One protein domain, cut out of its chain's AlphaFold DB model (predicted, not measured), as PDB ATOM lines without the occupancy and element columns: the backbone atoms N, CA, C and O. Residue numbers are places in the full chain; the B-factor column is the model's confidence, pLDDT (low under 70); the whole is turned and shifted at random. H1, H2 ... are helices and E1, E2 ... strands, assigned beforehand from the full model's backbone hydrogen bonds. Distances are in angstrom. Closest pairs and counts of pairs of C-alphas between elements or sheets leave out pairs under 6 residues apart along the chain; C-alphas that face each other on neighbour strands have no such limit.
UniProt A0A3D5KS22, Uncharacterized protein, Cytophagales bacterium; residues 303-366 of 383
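Overview. This is residues 303 to 366 of the 383 residues of an uncharacterized protein of Cytophagales bacterium (UniProt A0A3D5KS22). A small antiparallel ribbon of two strands, E1 and E2, lies along one edge, and a helical corner of H2 and H3 reaches away from it, H2 starting near the first residue of E1. Much of the rest is loop, with the short helix H1 between loops and residues 362 to 366 trailing off past E2. The printed part has 64 residues, with named elements in the order E1, H1, H2, H3, E2, that is three helices and two strands in a sheet of order E1 - E2. The class is mixed, helices and strands, though 29 residues, under half, are in named elements. The whole is compact, with a radius of gyration of the C-alphas of 11.6 A and spans of 36 by 26 by 15 A.

Arrangement. Start with E1, residues 303 to 306, and look for its antiparallel neighbour E2, residues 357 to 361, at 144 degrees between their directions. C-alphas 303 and 360 face each other at 4.5 A; N 304 and O 359 are within hydrogen-bond range at 2.8 A, and so are N 357 and O 306 at 2.8 A. Next along the printed part comes H1, residues 315 to 318, which is apart from E2. Go on to H2, residues 326 to 335, whose closest C-alpha pair with E1 is Phe 303 and Thr 326, 5.4 A; H2 is apart from H1 and E2. H3, residues 337 to 342, and H2 only just touch, with 3 pairs of C-alphas within 8 A, and they touch only at the corner; the closest C-alphas are those of Leu 333 and Lys 340, 5.3 A. The lines of H2 and H3 stand at a steep tilt of 66 degrees, opposite ways. H1 and H3 are close but not clearly touching, with the C-alphas of Cys 317 and Ala 342 closest at 7.3 A. Every O i to N i+4 pair is within hydrogen-bond range in H2 and H3, while H1 is too short for such a pair.

Along the chain. Find C-alpha 303 at (129.445, 100.046, 100.712), where the four residues of E1 begin. H1 has four residues, and H2 runs 14.3 A from C-alpha 326 at (131.079, 104.720, 98.621) to C-alpha 335. H3 covers 8.7 A, and E2 covers 12.5 A, ending at C-alpha 361 at (125.195, 98.879, 102.497).

Size, cuts and confidence. The C-alphas of Glu 341 and Glu 366 are the two farthest apart, 37.7 A. The printed part has no cut. The link from H3 to E2, residues 343 to 356, is long, and the link from H2 to H3 is tight. Mean pLDDT of the printed part is 72.7; residues 307 to 315, 347 to 350, 352 to 356 and 362 to 366 are under 70.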
ATOM      1  N   PHE A 303     128.742 100.665  99.591       79.62
ATOM      2  CA  PHE A 303     129.445 100.046 100.712       79.62
ATOM      3  C   PHE A 303     129.810 101.082 101.759       79.62
ATOM      4  O   PHE A 303     130.315 102.148 101.438       79.62
ATOM      5  N   LEU A 304     129.616 100.747 103.028       79.69
ATOM      6  CA  LEU A 304     130.070 101.558 104.144       79.69
ATOM      7  C   LEU A 304     131.574 101.380 104.346       79.69
ATOM      8  O   LEU A 304     132.049 100.251 104.522       79.69
ATOM      9  N   TRP A 305     132.310 102.484 104.404       78.12
ATOM     10  CA  TRP A 305     133.705 102.468 104.802       78.12
ATOM     11  C   TRP A 305     133.856 102.343 106.312       78.12
ATOM     12  O   TRP A 305     133.220 103.059 107.078       78.12
ATOM     13  N   ILE A 306     134.730 101.435 106.740       73.94
ATOM     14  CA  ILE A 306     135.088 101.240 108.142       73.94
ATOM     15  C   ILE A 306     136.602 101.383 108.246       73.94
ATOM     16  O   ILE A 306     137.350 100.484 107.844       73.94
ATOM     17  N   ALA A 307     137.070 102.512 108.762       68.75
ATOM     18  CA  ALA A 307     138.489 102.765 108.952       68.75
ATOM     19  C   ALA A 307     138.984 102.163 110.273       68.75
ATOM     20  O   ALA A 307     138.350 102.267 111.321       68.75
ATOM     21  N   ILE A 308     140.168 101.548 110.245       67.50
ATOM     22  CA  ILE A 308     140.882 101.147 111.463       67.50
ATOM     23  C   ILE A 308     142.011 102.147 111.669       67.50
ATOM     24  O   ILE A 308     143.111 101.943 111.170       67.50
ATOM     25  N   LEU A 309     141.741 103.239 112.380       59.50
ATOM     26  CA  LEU A 309     142.747 104.265 112.652       59.50
ATOM     27  C   LEU A 309     143.761 103.743 113.684       59.50
ATOM     28  O   LEU A 309     143.454 103.544 114.861       59.50
ATOM     29  N   ASP A 310     144.971 103.458 113.210       58.25
ATOM     30  CA  ASP A 310     146.128 103.057 114.005       58.25
ATOM     31  C   ASP A 310     147.403 103.729 113.473       58.25
ATOM     32  O   ASP A 310     147.375 104.417 112.458       58.25
ATOM     33  N   LYS A 311     148.553 103.492 114.122       55.34
ATOM     34  CA  LYS A 311     149.846 104.091 113.731       55.34
ATOM     35  C   LYS A 311     150.282 103.805 112.282       55.34
ATOM     36  O   LYS A 311     151.256 104.399 111.831       55.34
ATOM     37  N   LYS A 312     149.656 102.844 111.592       55.69
ATOM     38  CA  LYS A 312     149.971 102.462 110.206       55.69
ATOM     39  C   LYS A 312     148.930 102.967 109.203       55.69
ATOM     40  O   LYS A 312     149.202 102.947 108.005       55.69
ATOM     41  N   THR A 313     147.764 103.404 109.669       59.50
ATOM     42  CA  THR A 313     146.659 103.852 108.822       59.50
ATOM     43  C   THR A 313     146.725 105.365 108.664       59.50
ATOM     44  O   THR A 313     146.880 106.093 109.637       59.50
ATOM     45  N   CYS A 314     146.656 105.839 107.419       64.06
ATOM     46  CA  CYS A 314     146.772 107.261 107.102       64.06
ATOM     47  C   CYS A 314     145.555 108.026 107.643       64.06
ATOM     48  O   CYS A 314     144.466 107.886 107.084       64.06
ATOM     49  N   GLU A 315     145.746 108.833 108.693       64.69
ATOM     50  CA  GLU A 315     144.709 109.696 109.291       64.69
ATOM     51  C   GLU A 315     144.091 110.620 108.233       64.69
ATOM     52  O   GLU A 315     142.882 110.610 108.028       64.69
ATOM     53  N   ILE A 316     144.938 111.287 107.439       70.31
ATOM     54  CA  ILE A 316     144.536 112.264 106.410       70.31
ATOM     55  C   ILE A 316     143.530 111.678 105.417       70.31
ATOM     56  O   ILE A 316     142.602 112.352 104.979       70.31
ATOM     57  N   CYS A 317     143.710 110.415 105.040       70.88
ATOM     58  CA  CYS A 317     142.858 109.808 104.035       70.88
ATOM     59  C   CYS A 317     141.709 109.038 104.667       70.88
ATOM     60  O   CYS A 317     140.579 109.223 104.245       70.88
ATOM     61  N   CYS A 318     141.972 108.191 105.659       73.56
ATOM     62  CA  CYS A 318     141.011 107.197 106.133       73.56
ATOM     63  C   CYS A 318     140.032 107.720 107.184       73.56
ATOM     64  O   CYS A 318     138.973 107.126 107.344       73.56
ATOM     65  N   GLU A 319     140.365 108.794 107.898       78.94
ATOM     66  CA  GLU A 319     139.550 109.277 109.016       78.94
ATOM     67  C   GLU A 319     138.231 109.892 108.550       78.94
ATOM     68  O   GLU A 319     137.169 109.477 109.004       78.94
ATOM     69  N   TRP A 320     138.262 110.820 107.590       81.00
ATOM     70  CA  TRP A 320     137.033 111.475 107.116       81.00
ATOM     71  C   TRP A 320     136.105 110.533 106.340       81.00
ATOM     72  O   TRP A 320     134.922 110.816 106.175       81.00
ATOM     73  N   ARG A 321     136.686 109.442 105.847       78.94
ATOM     74  CA  ARG A 321     136.072 108.363 105.083       78.94
ATOM     75  C   ARG A 321     135.298 107.381 105.965       78.94
ATOM     76  O   ARG A 321     134.421 106.684 105.463       78.94
ATOM     77  N   ASP A 322     135.637 107.306 107.250       78.19
ATOM     78  CA  ASP A 322     135.039 106.362 108.189       78.19
ATOM     79  C   ASP A 322     133.540 106.623 108.377       78.19
ATOM     80  O   ASP A 322     133.108 107.741 108.655       78.19
ATOM     81  N   GLY A 323     132.731 105.576 108.227       71.56
ATOM     82  CA  GLY A 323     131.280 105.643 108.365       71.56
ATOM     83  C   GLY A 323     130.534 106.285 107.190       71.56
ATOM     84  O   GLY A 323     129.312 106.422 107.285       71.56
ATOM     85  N   LEU A 324     131.222 106.647 106.103       80.62
ATOM     86  CA  LEU A 324     130.596 107.102 104.859       80.62
ATOM     87  C   LEU A 324     130.396 105.941 103.889       80.62
ATOM     88  O   LEU A 324     131.179 104.991 103.879       80.62
ATOM     89  N   THR A 325     129.355 106.011 103.067       81.44
ATOM     90  CA  THR A 325     129.178 105.056 101.970       81.44
ATOM     91  C   THR A 325     129.988 105.444 100.735       81.44
ATOM     92  O   THR A 325     130.324 106.614 100.560       81.44
ATOM     93  N   THR A 326     130.324 104.483  99.869       81.94
ATOM     94  CA  THR A 326     131.079 104.720  98.621       81.94
ATOM     95  C   THR A 326     130.467 105.826  97.766       81.94
ATOM     96  O   THR A 326     131.210 106.624  97.193       81.94
ATOM     97  N   THR A 327     129.137 105.939  97.749       82.94
ATOM     98  CA  THR A 327     128.426 107.055  97.117       82.94
ATOM     99  C   THR A 327     128.671 108.383  97.840       82.94
ATOM    100  O   THR A 327     129.077 109.347  97.197       82.94
ATOM    101  N   GLU A 328     128.527 108.433  99.169       83.31
ATOM    102  CA  GLU A 328     128.779 109.647  99.970       83.31
ATOM    103  C   GLU A 328     130.234 110.136  99.842       83.31
ATOM    104  O   GLU A 328     130.509 111.335  99.836       83.31
ATOM    105  N   ILE A 329     131.188 109.215  99.709       82.12
ATOM    106  CA  ILE A 329     132.597 109.535  99.474       82.12
ATOM    107  C   ILE A 329     132.795 110.151  98.093       82.12
ATOM    108  O   ILE A 329     133.517 111.139  97.977       82.12
ATOM    109  N   ALA A 330     132.198 109.561  97.054       84.25
ATOM    110  CA  ALA A 330     132.307 110.073  95.693       84.25
ATOM    111  C   ALA A 330     131.750 111.502  95.605       84.25
ATOM    112  O   ALA A 330     132.435 112.389  95.100       84.25
ATOM    113  N   GLU A 331     130.578 111.741  96.201       86.62
ATOM    114  CA  GLU A 331     129.979 113.075  96.312       86.62
ATOM    115  C   GLU A 331     130.917 114.057  97.026       86.62
ATOM    116  O   GLU A 331     131.129 115.179  96.563       86.62
ATOM    117  N   LYS A 332     131.546 113.625  98.128       84.12
ATOM    118  CA  LYS A 332     132.450 114.485  98.894       84.12
ATOM    119  C   LYS A 332     133.738 114.820  98.134       84.12
ATOM    120  O   LYS A 332     134.175 115.967  98.175       84.12
ATOM    121  N   LEU A 333     134.310 113.859  97.402       84.38
ATOM    122  CA  LEU A 333     135.475 114.072  96.527       84.38
ATOM    123  C   LEU A 333     135.171 114.998  95.346       84.38
ATOM    124  O   LEU A 333     136.068 115.686  94.861       84.38
ATOM    125  N   GLU A 334     133.930 115.005  94.861       85.50
ATOM    126  CA  GLU A 334     133.482 115.956  93.843       85.50
ATOM    127  C   GLU A 334     133.290 117.362  94.424       85.50
ATOM    128  O   GLU A 334     133.643 118.343  93.769       85.50
ATOM    129  N   SER A 335     132.781 117.471  95.656       85.12
ATOM    130  CA  SER A 335     132.549 118.762  96.316       85.12
ATOM    131  C   SER A 335     133.800 119.407  96.927       85.12
ATOM    132  O   SER A 335     133.840 120.627  97.072       85.12
ATOM    133  N   GLU A 336     134.818 118.614  97.279       85.62
ATOM    134  CA  GLU A 336     136.050 119.062  97.944       85.62
ATOM    135  C   GLU A 336     137.295 118.592  97.156       85.62
ATOM    136  O   GLU A 336     137.882 117.552  97.474       85.62
ATOM    137  N   PRO A 337     137.732 119.344  96.123       81.62
ATOM    138  CA  PRO A 337     138.847 118.955  95.252       81.62
ATOM    139  C   PRO A 337     140.168 118.702  95.989       81.62
ATOM    140  O   PRO A 337     140.913 117.801  95.609       81.62
ATOM    141  N   ASP A 338     140.425 119.422  97.084       80.56
ATOM    142  CA  ASP A 338     141.625 119.249  97.912       80.56
ATOM    143  C   ASP A 338     141.710 117.834  98.516       80.56
ATOM    144  O   ASP A 338     142.792 117.255  98.641       80.56
ATOM    145  N   LEU A 339     140.562 117.224  98.848       77.62
ATOM    146  CA  LEU A 339     140.515 115.837  99.319       77.62
ATOM    147  C   LEU A 339     140.852 114.852  98.201       77.62
ATOM    148  O   LEU A 339     141.499 113.838  98.464       77.62
ATOM    149  N   LYS A 340     140.434 115.153  96.967       74.31
ATOM    150  CA  LYS A 340     140.703 114.339  95.777       74.31
ATOM    151  C   LYS A 340     142.171 114.386  95.371       74.31
ATOM    152  O   LYS A 340     142.717 113.353  94.999       74.31
ATOM    153  N   GLU A 341     142.819 115.541  95.495       75.25
ATOM    154  CA  GLU A 341     144.267 115.661  95.297       75.25
ATOM    155  C   GLU A 341     145.058 114.878  96.351       75.25
ATOM    156  O   GLU A 341     146.074 114.261  96.031       75.25
ATOM    157  N   ALA A 342     144.578 114.856  97.598       74.75
ATOM    158  CA  ALA A 342     145.205 114.081  98.662       74.75
ATOM    159  C   ALA A 342     145.020 112.564  98.475       74.75
ATOM    160  O   ALA A 342     145.948 111.795  98.725       74.75
ATOM    161  N   CYS A 343     143.823 112.126  98.073       76.69
ATOM    162  CA  CYS A 343     143.501 110.741  97.745       76.69
ATOM    163  C   CYS A 343     142.128 110.671  97.062       76.69
ATOM    164  O   CYS A 343     141.125 111.065  97.656       76.69
ATOM    165  N   ASP A 344     142.047 110.085  95.872       78.38
ATOM    166  CA  ASP A 344     140.818 109.958  95.077       78.38
ATOM    167  C   ASP A 344     140.082 108.623  95.280       78.38
ATOM    168  O   ASP A 344     139.087 108.343  94.612       78.38
ATOM    169  N   ALA A 345     140.545 107.796  96.221       76.69
ATOM    170  CA  ALA A 345     139.949 106.496  96.468       76.69
ATOM    171  C   ALA A 345     138.488 106.630  96.919       76.69
ATOM    172  O   ALA A 345     138.177 107.410  97.831       76.69
ATOM    173  N   THR A 346     137.634 105.796  96.326       71.94
ATOM    174  CA  THR A 346     136.229 105.579  96.704       71.94
ATOM    175  C   THR A 346     135.980 104.187  97.285       71.94
ATOM    176  O   THR A 346     134.887 103.918  97.762       71.94
ATOM    177  N   THR A 347     136.983 103.301  97.285       69.75
ATOM    178  CA  THR A 347     136.892 101.916  97.776       69.75
ATOM    179  C   THR A 347     138.038 101.577  98.730       69.75
ATOM    180  O   THR A 347     139.155 102.079  98.594       69.75
ATOM    181  N   ALA A 348     137.782 100.730  99.739       61.00
ATOM    182  CA  ALA A 348     138.828 100.331 100.689       61.00
ATOM    183  C   ALA A 348     139.836  99.364 100.065       61.00
ATOM    184  O   ALA A 348     139.414  98.440  99.372       61.00
ATOM    185  N   PRO A 349     141.119  99.447 100.455       63.97
ATOM    186  CA  PRO A 349     141.745 100.498 101.251       63.97
ATOM    187  C   PRO A 349     142.192 101.656 100.350       63.97
ATOM    188  O   PRO A 349     142.590 101.449  99.212       63.97
ATOM    189  N   ALA A 350     142.228 102.872 100.893       66.88
ATOM    190  CA  ALA A 350     142.688 104.037 100.138       66.88
ATOM    191  C   ALA A 350     144.186 103.977  99.753       66.88
ATOM    192  O   ALA A 350     144.594 104.542  98.746       66.88
ATOM    193  N   HIS A 351     145.011 103.290 100.554       70.19
ATOM    194  CA  HIS A 351     146.445 103.099 100.303       70.19
ATOM    195  C   HIS A 351     146.876 101.691 100.702       70.19
ATOM    196  O   HIS A 351     146.253 101.068 101.562       70.19
ATOM    197  N   PHE A 352     148.024 101.254 100.179       57.16
ATOM    198  CA  PHE A 352     148.629  99.944 100.448       57.16
ATOM    199  C   PHE A 352     148.745  99.586 101.945       57.16
ATOM    200  O   PHE A 352     148.526  98.440 102.323       57.16
ATOM    201  N   ASN A 353     149.029 100.563 102.815       59.50
ATOM    202  CA  ASN A 353     149.173 100.339 104.263       59.50
ATOM    203  C   ASN A 353     147.881 100.537 105.074       59.50
ATOM    204  O   ASN A 353     147.869 100.270 106.277       59.50
ATOM    205  N   CYS A 354     146.800 101.020 104.456       65.75
ATOM    206  CA  CYS A 354     145.570 101.329 105.178       65.75
ATOM    207  C   CYS A 354     144.779 100.055 105.494       65.75
ATOM    208  O   CYS A 354     144.607  99.169 104.655       65.75
ATOM    209  N   ARG A 355     144.254  99.981 106.718       64.69
ATOM    210  CA  ARG A 355     143.536  98.807 107.242       64.69
ATOM    211  C   ARG A 355     142.015  98.934 107.158       64.69
ATOM    212  O   ARG A 355     141.298  98.243 107.874       64.69
ATOM    213  N   CYS A 356     141.520  99.823 106.302       69.94
ATOM    214  CA  CYS A 356     140.089 100.031 106.117       69.94
ATOM    215  C   CYS A 356     139.414  98.786 105.521       69.94
ATOM    216  O   CYS A 356     140.005  98.073 104.700       69.94
ATOM    217  N   ARG A 357     138.163  98.557 105.925       73.12
ATOM    218  CA  ARG A 357     137.261  97.511 105.429       73.12
ATOM    219  C   ARG A 357     136.026  98.155 104.796       73.12
ATOM    220  O   ARG A 357     135.691  99.292 105.116       73.12
ATOM    221  N   MET A 358     135.361  97.419 103.910       74.38
ATOM    222  CA  MET A 358     134.031  97.757 103.410       74.38
ATOM    223  C   MET A 358     132.993  96.803 103.996       74.38
ATOM    224  O   MET A 358     133.261  95.614 104.154       74.38
ATOM    225  N   ALA A 359     131.818  97.328 104.326       76.00
ATOM    226  CA  ALA A 359     130.645  96.528 104.652       76.00
ATOM    227  C   ALA A 359     129.543  96.840 103.633       76.00
ATOM    228  O   ALA A 359     129.286  98.022 103.398       76.00
ATOM    229  N   PRO A 360     128.873  95.841 103.034       75.12
ATOM    230  CA  PRO A 360     127.812  96.119 102.075       75.12
ATOM    231  C   PRO A 360     126.682  96.923 102.734       75.12
ATOM    232  O   PRO A 360     126.259  96.638 103.864       75.12
ATOM    233  N   PHE A 361     126.212  97.949 102.028       75.38
ATOM    234  CA  PHE A 361     125.195  98.879 102.497       75.38
ATOM    235  C   PHE A 361     123.953  98.805 101.609       75.38
ATOM    236  O   PHE A 361     124.033  98.826 100.387       75.38
ATOM    237  N   SER A 362     122.773  98.748 102.223       69.06
ATOM    238  CA  SER A 362     121.524  98.883 101.482       69.06
ATOM    239  C   SER A 362     120.477  99.592 102.327       69.06
ATOM    240  O   SER A 362     120.245  99.258 103.487       69.06
ATOM    241  N   SER A 363     119.796 100.558 101.717       62.03
ATOM    242  CA  SER A 363     118.659 101.261 102.316       62.03
ATOM    243  C   SER A 363     117.435 100.361 102.540       62.03
ATOM    244  O   SER A 363     116.546 100.741 103.296       62.03
ATOM    245  N   ASN A 364     117.406  99.167 101.933       60.03
ATOM    246  CA  ASN A 364     116.270  98.238 101.940       60.03
ATOM    247  C   ASN A 364     116.411  97.081 102.945       60.03
ATOM    248  O   ASN A 364     115.642  96.123 102.884       60.03
ATOM    249  N   ILE A 365     117.406  97.107 103.834       56.91
ATOM    250  CA  ILE A 365     117.585  96.045 104.831       56.91
ATOM    251  C   ILE A 365     116.635  96.308 106.000       56.91
ATOM    252  O   ILE A 365     116.891  97.184 106.815       56.91
ATOM    253  N   GLU A 366     115.560  95.538 106.137       55.88
ATOM    254  CA  GLU A 366     114.846  95.489 107.415       55.88
ATOM    255  C   GLU A 366     115.664  94.661 108.427       55.88
ATOM    256  O   GLU A 366     116.284  93.660 108.054       55.88
TER     257      GLU A 366